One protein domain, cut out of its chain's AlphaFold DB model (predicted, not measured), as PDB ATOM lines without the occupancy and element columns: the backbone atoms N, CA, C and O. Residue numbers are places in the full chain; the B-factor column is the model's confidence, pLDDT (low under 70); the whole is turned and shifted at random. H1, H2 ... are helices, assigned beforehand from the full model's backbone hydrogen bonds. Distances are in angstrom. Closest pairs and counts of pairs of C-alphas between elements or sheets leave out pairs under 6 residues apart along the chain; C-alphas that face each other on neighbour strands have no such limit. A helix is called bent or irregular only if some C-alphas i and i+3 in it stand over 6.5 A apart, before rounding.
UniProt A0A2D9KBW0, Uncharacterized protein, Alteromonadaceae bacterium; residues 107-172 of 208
ATOM      1  N   ARG A 107      75.908   2.073   7.622       68.69
ATOM      2  CA  ARG A 107      76.586   1.879   8.902       68.69
ATOM      3  C   ARG A 107      75.703   0.970   9.752       68.69
ATOM      4  O   ARG A 107      74.626   1.384  10.165       68.69
ATOM      5  N   VAL A 108      76.145  -0.264   9.969       69.44
ATOM      6  CA  VAL A 108      75.412  -1.276  10.740       69.44
ATOM      7  C   VAL A 108      76.035  -1.392  12.127       69.44
ATOM      8  O   VAL A 108      77.255  -1.489  12.243       69.44
ATOM      9  N   VAL A 109      75.199  -1.372  13.165       79.94
ATOM     10  CA  VAL A 109      75.586  -1.622  14.560       79.94
ATOM     11  C   VAL A 109      74.687  -2.733  15.088       79.94
ATOM     12  O   VAL A 109      73.469  -2.656  14.940       79.94
ATOM     13  N   LEU A 110      75.292  -3.765  15.668       75.12
ATOM     14  CA  LEU A 110      74.595  -4.867  16.326       75.12
ATOM     15  C   LEU A 110      74.875  -4.778  17.827       75.12
ATOM     16  O   LEU A 110      76.035  -4.672  18.222       75.12
ATOM     17  N   SER A 111      73.821  -4.821  18.639       82.56
ATOM     18  CA  SER A 111      73.907  -4.784  20.102       82.56
ATOM     19  C   SER A 111      73.453  -6.121  20.680       82.56
ATOM     20  O   SER A 111      72.482  -6.701  20.196       82.56
ATOM     21  N   VAL A 112      74.144  -6.592  21.716       81.19
ATOM     22  CA  VAL A 112      73.828  -7.831  22.439       81.19
ATOM     23  C   VAL A 112      73.551  -7.471  23.895       81.19
ATOM     24  O   VAL A 112      74.346  -6.756  24.502       81.19
ATOM     25  N   ASP A 113      72.427  -7.940  24.431       83.94
ATOM     26  CA  ASP A 113      72.025  -7.736  25.823       83.94
ATOM     27  C   ASP A 113      72.270  -9.027  26.616       83.94
ATOM     28  O   ASP A 113      71.717 -10.077  26.286       83.94
ATOM     29  N   PHE A 114      73.131  -8.947  27.633       82.12
ATOM     30  CA  PHE A 114      73.461 -10.060  28.529       82.12
ATOM     31  C   PHE A 114      72.647 -10.039  29.834       82.12
ATOM     32  O   PHE A 114      72.897 -10.862  30.713       82.12
ATOM     33  N   ALA A 115      71.671  -9.133  29.951       84.62
ATOM     34  CA  ALA A 115      70.898  -8.880  31.159       84.62
ATOM     35  C   ALA A 115      71.787  -8.507  32.366       84.62
ATOM     36  O   ALA A 115      72.861  -7.921  32.215       84.62
ATOM     37  N   LEU A 116      71.299  -8.773  33.581       83.94
ATOM     38  CA  LEU A 116      71.994  -8.435  34.819       83.94
ATOM     39  C   LEU A 116      73.189  -9.367  35.018       83.94
ATOM     40  O   LEU A 116      73.026 -10.577  35.166       83.94
ATOM     41  N   LEU A 117      74.380  -8.778  35.066       85.88
ATOM     42  CA  LEU A 117      75.619  -9.452  35.430       85.88
ATOM     43  C   LEU A 117      76.218  -8.787  36.675       85.88
ATOM     44  O   LEU A 117      76.098  -7.567  36.823       85.88
ATOM     45  N   PRO A 118      76.881  -9.551  37.558       81.94
ATOM     46  CA  PRO A 118      77.676  -8.976  38.635       81.94
ATOM     47  C   PRO A 118      78.774  -8.050  38.099       81.94
ATOM     48  O   PRO A 118      79.432  -8.367  37.108       81.94
ATOM     49  N   GLU A 119      79.036  -6.947  38.806       81.25
ATOM     50  CA  GLU A 119      80.098  -5.988  38.444       81.25
ATOM     51  C   GLU A 119      81.507  -6.603  38.459       81.25
ATOM     52  O   GLU A 119      82.432  -6.065  37.857       81.25
ATOM     53  N   SER A 120      81.685  -7.737  39.140       79.75
ATOM     54  CA  SER A 120      82.957  -8.455  39.235       79.75
ATOM     55  C   SER A 120      83.340  -9.228  37.969       79.75
ATOM     56  O   SER A 120      84.462  -9.731  37.896       79.75
ATOM     57  N   ILE A 121      82.440  -9.358  36.987       81.44
ATOM     58  CA  ILE A 121      82.716 -10.091  35.750       81.44
ATOM     59  C   ILE A 121      83.437  -9.187  34.749       81.44
ATOM     60  O   ILE A 121      82.892  -8.191  34.277       81.44
ATOM     61  N   ASP A 122      84.643  -9.596  34.361       82.88
ATOM     62  CA  ASP A 122      85.372  -8.993  33.249       82.88
ATOM     63  C   ASP A 122      84.849  -9.523  31.901       82.88
ATOM     64  O   ASP A 122      84.720 -10.731  31.684       82.88
ATOM     65  N   LEU A 123      84.543  -8.602  30.985       87.56
ATOM     66  CA  LEU A 123      83.988  -8.879  29.660       87.56
ATOM     67  C   LEU A 123      85.008  -8.690  28.526       87.56
ATOM     68  O   LEU A 123      84.634  -8.791  27.353       87.56
ATOM     69  N   ASP A 124      86.283  -8.430  28.822       87.50
ATOM     70  CA  ASP A 124      87.281  -8.166  27.782       87.50
ATOM     71  C   ASP A 124      87.519  -9.368  26.849       87.50
ATOM     72  O   ASP A 124      87.535  -9.188  25.628       87.50
ATOM     73  N   ASP A 125      87.580 -10.602  27.365       83.75
ATOM     74  CA  ASP A 125      87.687 -11.806  26.513       83.75
ATOM     75  C   ASP A 125      86.441 -11.987  25.624       83.75
ATOM     76  O   ASP A 125      86.540 -12.330  24.442       83.75
ATOM     77  N   VAL A 126      85.251 -11.677  26.151       85.88
ATOM     78  CA  VAL A 126      83.991 -11.741  25.391       85.88
ATOM     79  C   VAL A 126      84.012 -10.743  24.232       85.88
ATOM     80  O   VAL A 126      83.644 -11.098  23.108       85.88
ATOM     81  N   LYS A 127      84.504  -9.517  24.459       86.94
ATOM     82  CA  LYS A 127      84.647  -8.496  23.408       86.94
ATOM     83  C   LYS A 127      85.586  -8.956  22.293       86.94
ATOM     84  O   LYS A 127      85.247  -8.807  21.118       86.94
ATOM     85  N   VAL A 128      86.728  -9.550  22.646       85.69
ATOM     86  CA  VAL A 128      87.698 -10.076  21.668       85.69
ATOM     87  C   VAL A 128      87.080 -11.194  20.830       85.69
ATOM     88  O   VAL A 128      87.215 -11.196  19.602       85.69
ATOM     89  N   ARG A 129      86.349 -12.120  21.459       85.56
ATOM     90  CA  ARG A 129      85.680 -13.221  20.752       85.56
ATOM     91  C   ARG A 129      84.603 -12.728  19.793       85.56
ATOM     92  O   ARG A 129      84.597 -13.150  18.640       85.56
ATOM     93  N   LEU A 130      83.734 -11.813  20.229       86.56
ATOM     94  CA  LEU A 130      82.708 -11.220  19.361       86.56
ATOM     95  C   LEU A 130      83.335 -10.483  18.171       86.56
ATOM     96  O   LEU A 130      82.855 -10.614  17.044       86.56
ATOM     97  N   GLY A 131      84.435  -9.760  18.403       85.44
ATOM     98  CA  GLY A 131      85.184  -9.095  17.340       85.44
ATOM     99  C   GLY A 131      85.787 -10.076  16.334       85.44
ATOM    100  O   GLY A 131      85.686  -9.863  15.125       85.44
ATOM    101  N   THR A 132      86.349 -11.182  16.826       85.00
ATOM    102  CA  THR A 132      86.936 -12.241  15.995       85.00
ATOM    103  C   THR A 132      85.877 -12.903  15.118       85.00
ATOM    104  O   THR A 132      86.021 -12.907  13.900       85.00
ATOM    105  N   VAL A 133      84.765 -13.357  15.707       86.00
ATOM    106  CA  VAL A 133      83.663 -13.995  14.964       86.00
ATOM    107  C   VAL A 133      83.071 -13.037  13.927       86.00
ATOM    108  O   VAL A 133      82.869 -13.411  12.773       86.00
ATOM    109  N   GLY A 134      82.833 -11.775  14.301       83.31
ATOM    110  CA  GLY A 134      82.353 -10.760  13.361       83.31
ATOM    111  C   GLY A 134      83.313 -10.547  12.188       83.31
ATOM    112  O   GLY A 134      82.873 -10.460  11.040       83.31
ATOM    113  N   SER A 135      84.622 -10.525  12.459       87.12
ATOM    114  CA  SER A 135      85.655 -10.398  11.430       87.12
ATOM    115  C   SER A 135      85.741 -11.621  10.517       87.12
ATOM    116  O   SER A 135      85.917 -11.454   9.314       87.12
ATOM    117  N   GLU A 136      85.609 -12.833  11.055       85.31
ATOM    118  CA  GLU A 136      85.618 -14.077  10.274       85.31
ATOM    119  C   GLU A 136      84.412 -14.170   9.330       85.31
ATOM    120  O   GLU A 136      84.554 -14.604   8.189       85.31
ATOM    121  N   VAL A 137      83.235 -13.718   9.776       80.31
ATOM    122  CA  VAL A 137      81.995 -13.784   8.986       80.31
ATOM    123  C   VAL A 137      81.898 -12.653   7.956       80.31
ATOM    124  O   VAL A 137      81.484 -12.889   6.823       80.31
ATOM    125  N   LEU A 138      82.247 -11.417   8.332       84.50
ATOM    126  CA  LEU A 138      82.046 -10.229   7.486       84.50
ATOM    127  C   LEU A 138      83.316  -9.766   6.757       84.50
ATOM    128  O   LEU A 138      83.241  -8.854   5.931       84.50
ATOM    129  N   GLY A 139      84.480 -10.347   7.065       77.88
ATOM    130  CA  GLY A 139      85.766  -9.973   6.468       77.88
ATOM    131  C   GLY A 139      86.276  -8.589   6.887       77.88
ATOM    132  O   GLY A 139      87.168  -8.038   6.242       77.88
ATOM    133  N   LYS A 140      85.702  -7.999   7.941       76.94
ATOM    134  CA  LYS A 140      86.059  -6.671   8.450       76.94
ATOM    135  C   LYS A 140      86.129  -6.693   9.969       76.94
ATOM    136  O   LYS A 140      85.187  -7.139  10.611       76.94
ATOM    137  N   VAL A 141      87.203  -6.131  10.522       81.88
ATOM    138  CA  VAL A 141      87.372  -5.976  11.972       81.88
ATOM    139  C   VAL A 141      86.328  -4.979  12.503       81.88
ATOM    140  O   VAL A 141      86.335  -3.825  12.063       81.88
ATOM    141  N   PRO A 142      85.404  -5.398  13.387       82.75
ATOM    142  CA  PRO A 142      84.423  -4.501  13.987       82.75
ATOM    143  C   PRO A 142      84.993  -3.792  15.227       82.75
ATOM    144  O   PRO A 142      85.798  -4.361  15.964       82.75
ATOM    145  N   ASP A 143      84.514  -2.578  15.501       83.00
ATOM    146  CA  ASP A 143      84.764  -1.895  16.774       83.00
ATOM    147  C   ASP A 143      83.792  -2.426  17.839       83.00
ATOM    148  O   ASP A 143      82.577  -2.236  17.725       83.00
ATOM    149  N   VAL A 144      84.306  -3.086  18.882       82.38
ATOM    150  CA  VAL A 144      83.480  -3.665  19.956       82.38
ATOM    151  C   VAL A 144      83.513  -2.768  21.195       82.38
ATOM    152  O   VAL A 144      84.505  -2.722  21.922       82.38
ATOM    153  N   ASN A 145      82.404  -2.071  21.452       83.88
ATOM    154  CA  ASN A 145      82.249  -1.145  22.577       83.88
ATOM    155  C   ASN A 145      81.307  -1.715  23.648       83.88
ATOM    156  O   ASN A 145      80.221  -2.196  23.319       83.88
ATOM    157  N   LEU A 146      81.697  -1.613  24.923       80.50
ATOM    158  CA  LEU A 146      80.857  -1.996  26.061       80.50
ATOM    159  C   LEU A 146      79.958  -0.825  26.468       80.50
ATOM    160  O   LEU A 146      80.446   0.281  26.696       80.50
ATOM    161  N   HIS A 147      78.661  -1.086  26.594       82.12
ATOM    162  CA  HIS A 147      77.687  -0.143  27.134       82.12
ATOM    163  C   HIS A 147      77.020  -0.788  28.348       82.12
ATOM    164  O   HIS A 147      76.544  -1.916  28.250       82.12
ATOM    165  N   LEU A 148      76.992  -0.080  29.479       75.88
ATOM    166  CA  LEU A 148      76.332  -0.534  30.703       75.88
ATOM    167  C   LEU A 148      75.028   0.243  30.887       75.88
ATOM    168  O   LEU A 148      75.036   1.475  30.922       75.88
ATOM    169  N   ALA A 149      73.914  -0.477  30.994       79.62
ATOM    170  CA  ALA A 149      72.642   0.117  31.374       79.62
ATOM    171  C   ALA A 149      72.586   0.234  32.908       79.62
ATOM    172  O   ALA A 149      72.815  -0.766  33.591       79.62
ATOM    173  N   PRO A 150      72.298   1.420  33.475       75.75
ATOM    174  CA  PRO A 150      72.190   1.567  34.920       75.75
ATOM    175  C   PRO A 150      70.993   0.763  35.444       75.75
ATOM    176  O   PRO A 150      69.884   0.874  34.921       75.75
ATOM    177  N   TYR A 151      71.212  -0.010  36.505       78.75
ATOM    178  CA  TYR A 151      70.165  -0.728  37.226       78.75
ATOM    179  C   TYR A 151      69.925  -0.059  38.585       78.75
ATOM    180  O   TYR A 151      70.866   0.172  39.339       78.75
ATOM    181  N   SER A 152      68.671   0.287  38.890       75.69
ATOM    182  CA  SER A 152      68.286   1.016  40.111       75.69
ATOM    183  C   SER A 152      67.544   0.158  41.146       75.69
ATOM    184  O   SER A 152      66.986   0.703  42.098       75.69
ATOM    185  N   GLY A 153      67.452  -1.157  40.929       75.88
ATOM    186  CA  GLY A 153      66.852  -2.098  41.879       75.88
ATOM    187  C   GLY A 153      67.876  -2.654  42.871       75.88
ATOM    188  O   GLY A 153      69.073  -2.420  42.735       75.88
ATOM    189  N   ASN A 154      67.404  -3.422  43.854       79.94
ATOM    190  CA  ASN A 154      68.261  -4.177  44.770       79.94
ATOM    191  C   ASN A 154      68.100  -5.669  44.474       79.94
ATOM    192  O   ASN A 154      66.976  -6.164  44.510       79.94
ATOM    193  N   ILE A 155      69.208  -6.361  44.202       80.00
ATOM    194  CA  ILE A 155      69.251  -7.825  44.090       80.00
ATOM    195  C   ILE A 155      69.636  -8.369  45.464       80.00
ATOM    196  O   ILE A 155      70.653  -7.965  46.031       80.00
ATOM    197  N   THR A 156      68.815  -9.251  46.023       82.88
ATOM    198  CA  THR A 156      69.131  -9.937  47.283       82.88
ATOM    199  C   THR A 156      70.193 -11.019  47.072       82.88
ATOM    200  O   THR A 156      70.392 -11.503  45.963       82.88
ATOM    201  N   GLU A 157      70.871 -11.446  48.138       76.12
ATOM    202  CA  GLU A 157      71.905 -12.494  48.064       76.12
ATOM    203  C   GLU A 157      71.360 -13.817  47.492       76.12
ATOM    204  O   GLU A 157      71.967 -14.404  46.604       76.12
ATOM    205  N   SER A 158      70.150 -14.214  47.898       74.50
ATOM    206  CA  SER A 158      69.462 -15.401  47.365       74.50
ATOM    207  C   SER A 158      69.150 -15.283  45.864       74.50
ATOM    208  O   SER A 158      69.300 -16.241  45.106       74.50
ATOM    209  N   GLU A 159      68.760 -14.092  45.396       76.38
ATOM    210  CA  GLU A 159      68.536 -13.841  43.966       76.38
ATOM    211  C   GLU A 159      69.849 -13.829  43.179       76.38
ATOM    212  O   GLU A 159      69.894 -14.339  42.061       76.38
ATOM    213  N   HIS A 160      70.928 -13.295  43.758       73.62
ATOM    214  CA  HIS A 160      72.260 -13.339  43.161       73.62
ATOM    215  C   HIS A 160      72.744 -14.782  42.979       73.62
ATOM    216  O   HIS A 160      73.160 -15.145  41.880       73.62
ATOM    217  N   GLU A 161      72.632 -15.618  44.013       77.12
ATOM    218  CA  GLU A 161      73.001 -17.036  43.943       77.12
ATOM    219  C   GLU A 161      72.191 -17.784  42.875       77.12
ATOM    220  O   GLU A 161      72.757 -18.559  42.103       77.12
ATOM    221  N   ALA A 162      70.884 -17.519  42.776       76.38
ATOM    222  CA  ALA A 162      70.028 -18.130  41.761       76.38
ATOM    223  C   ALA A 162      70.394 -17.691  40.330       76.38
ATOM    224  O   ALA A 162      70.403 -18.517  39.410       76.38
ATOM    225  N   LEU A 163      70.713 -16.408  40.129       79.31
ATOM    226  CA  LEU A 163      71.153 -15.877  38.836       79.31
ATOM    227  C   LEU A 163      72.523 -16.434  38.435       79.31
ATOM    228  O   LEU A 163      72.694 -16.841  37.287       79.31
ATOM    229  N   GLU A 164      73.472 -16.517  39.368       77.56
ATOM    230  CA  GLU A 164      74.792 -17.092  39.105       77.56
ATOM    231  C   GLU A 164      74.723 -18.599  38.840       77.56
ATOM    232  O   GLU A 164      75.354 -19.068  37.896       77.56
ATOM    233  N   ALA A 165      73.911 -19.354  39.586       73.94
ATOM    234  CA  ALA A 165      73.690 -20.775  39.320       73.94
ATOM    235  C   ALA A 165      73.102 -20.997  37.916       73.94
ATOM    236  O   ALA A 165      73.638 -21.781  37.138       73.94
ATOM    237  N   SER A 166      72.072 -20.227  37.545       79.19
ATOM    238  CA  SER A 166      71.489 -20.260  36.198       79.19
ATOM    239  C   SER A 166      72.507 -19.880  35.117       79.19
ATOM    240  O   SER A 166      72.572 -20.511  34.059       79.19
ATOM    241  N   ARG A 167      73.349 -18.869  35.366       81.56
ATOM    242  CA  ARG A 167      74.421 -18.479  34.444       81.56
ATOM    243  C   ARG A 167      75.400 -19.632  34.240       81.56
ATOM    244  O   ARG A 167      75.683 -19.968  33.095       81.56
ATOM    245  N   LEU A 168      75.891 -20.239  35.321       77.50
ATOM    246  CA  LEU A 168      76.844 -21.350  35.281       77.50
ATOM    247  C   LEU A 168      76.262 -22.598  34.602       77.50
ATOM    248  O   LEU A 168      76.962 -23.215  33.801       77.50
ATOM    249  N   ASP A 169      74.989 -22.919  34.833       77.69
ATOM    250  CA  ASP A 169      74.307 -24.044  34.178       77.69
ATOM    251  C   ASP A 169      74.177 -23.845  32.658       77.69
ATOM    252  O   ASP A 169      74.277 -24.795  31.879       77.69
ATOM    253  N   ASN A 170      74.005 -22.597  32.211       73.50
ATOM    254  CA  ASN A 170      73.911 -22.261  30.789       73.50
ATOM    255  C   ASN A 170      75.279 -22.213  30.075       73.50
ATOM    256  O   ASN A 170      75.331 -22.200  28.840       73.50
ATOM    257  N   ILE A 171      76.399 -22.226  30.809       71.06
ATOM    258  CA  ILE A 171      77.760 -22.276  30.251       71.06
ATOM    259  C   ILE A 171      78.036 -23.697  29.735       71.06
ATOM    260  O   ILE A 171      78.643 -24.543  30.381       71.06
ATOM    261  N   THR A 172      77.637 -23.953  28.493       62.12
ATOM    262  CA  THR A 172      77.833 -25.226  27.771       62.12
ATOM    263  C   THR A 172      79.181 -25.286  27.031       62.12
ATOM    264  O   THR A 172      79.302 -25.855  25.947       62.12
TER     265      THR A 172
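This is residues 107 to 172 of the 208 residues of an uncharacterized protein of Alteromonadaceae bacterium (UniProt A0A2D9KBW0). Two separate helices sit toward opposite ends of a long, loose loop of chain, H1 at one end and H2 at the other, joined by an arching link, residues 139 to 156. Before H1, residues 107 to 118 run along the long axis, and the chain then folds back through residues 119 to 123 into H1. The printed part has 66 residues with two named helices, H1 then H2, and no named strand; the class is all helix, though only 29 of the 66 residues are in named elements. The whole is loose, with a radius of gyration of the C-alphas of 14.8 A, and elongated, spanning 44 by 28 by 16 A.

Residues 107 to 123 have no named element, and their C-alphas lie 4 to 22 A from the mean of the C-alphas. H1, residues 124 to 138, follows. A long link of 18 residues leads on to H2, residues 157 to 170. H1 and H2 are apart: no C-alpha of the one is within 8 A of the other. In both helices every O i to N i+4 pair is within hydrogen-bond range.

H1 begins at C-alpha 124 (87.281, -8.166, 27.782) and measures 21.1 A from first to last C-alpha, ending at C-alpha 138 (82.046, -10.229, 7.486). H2 measures 19.9 A and ends at C-alpha 170 (73.911, -22.261, 30.789). Neither helix is bent.

The two C-alphas farthest apart are those of Gly 139 and Ser 158, at 44.4 A. The C-alphas of Arg 107 and Thr 172, the first and last printed, are 33.0 A apart. The printed part has no cut. Its mean pLDDT is 80.2, and residues 107, 108 and 172 are under 70.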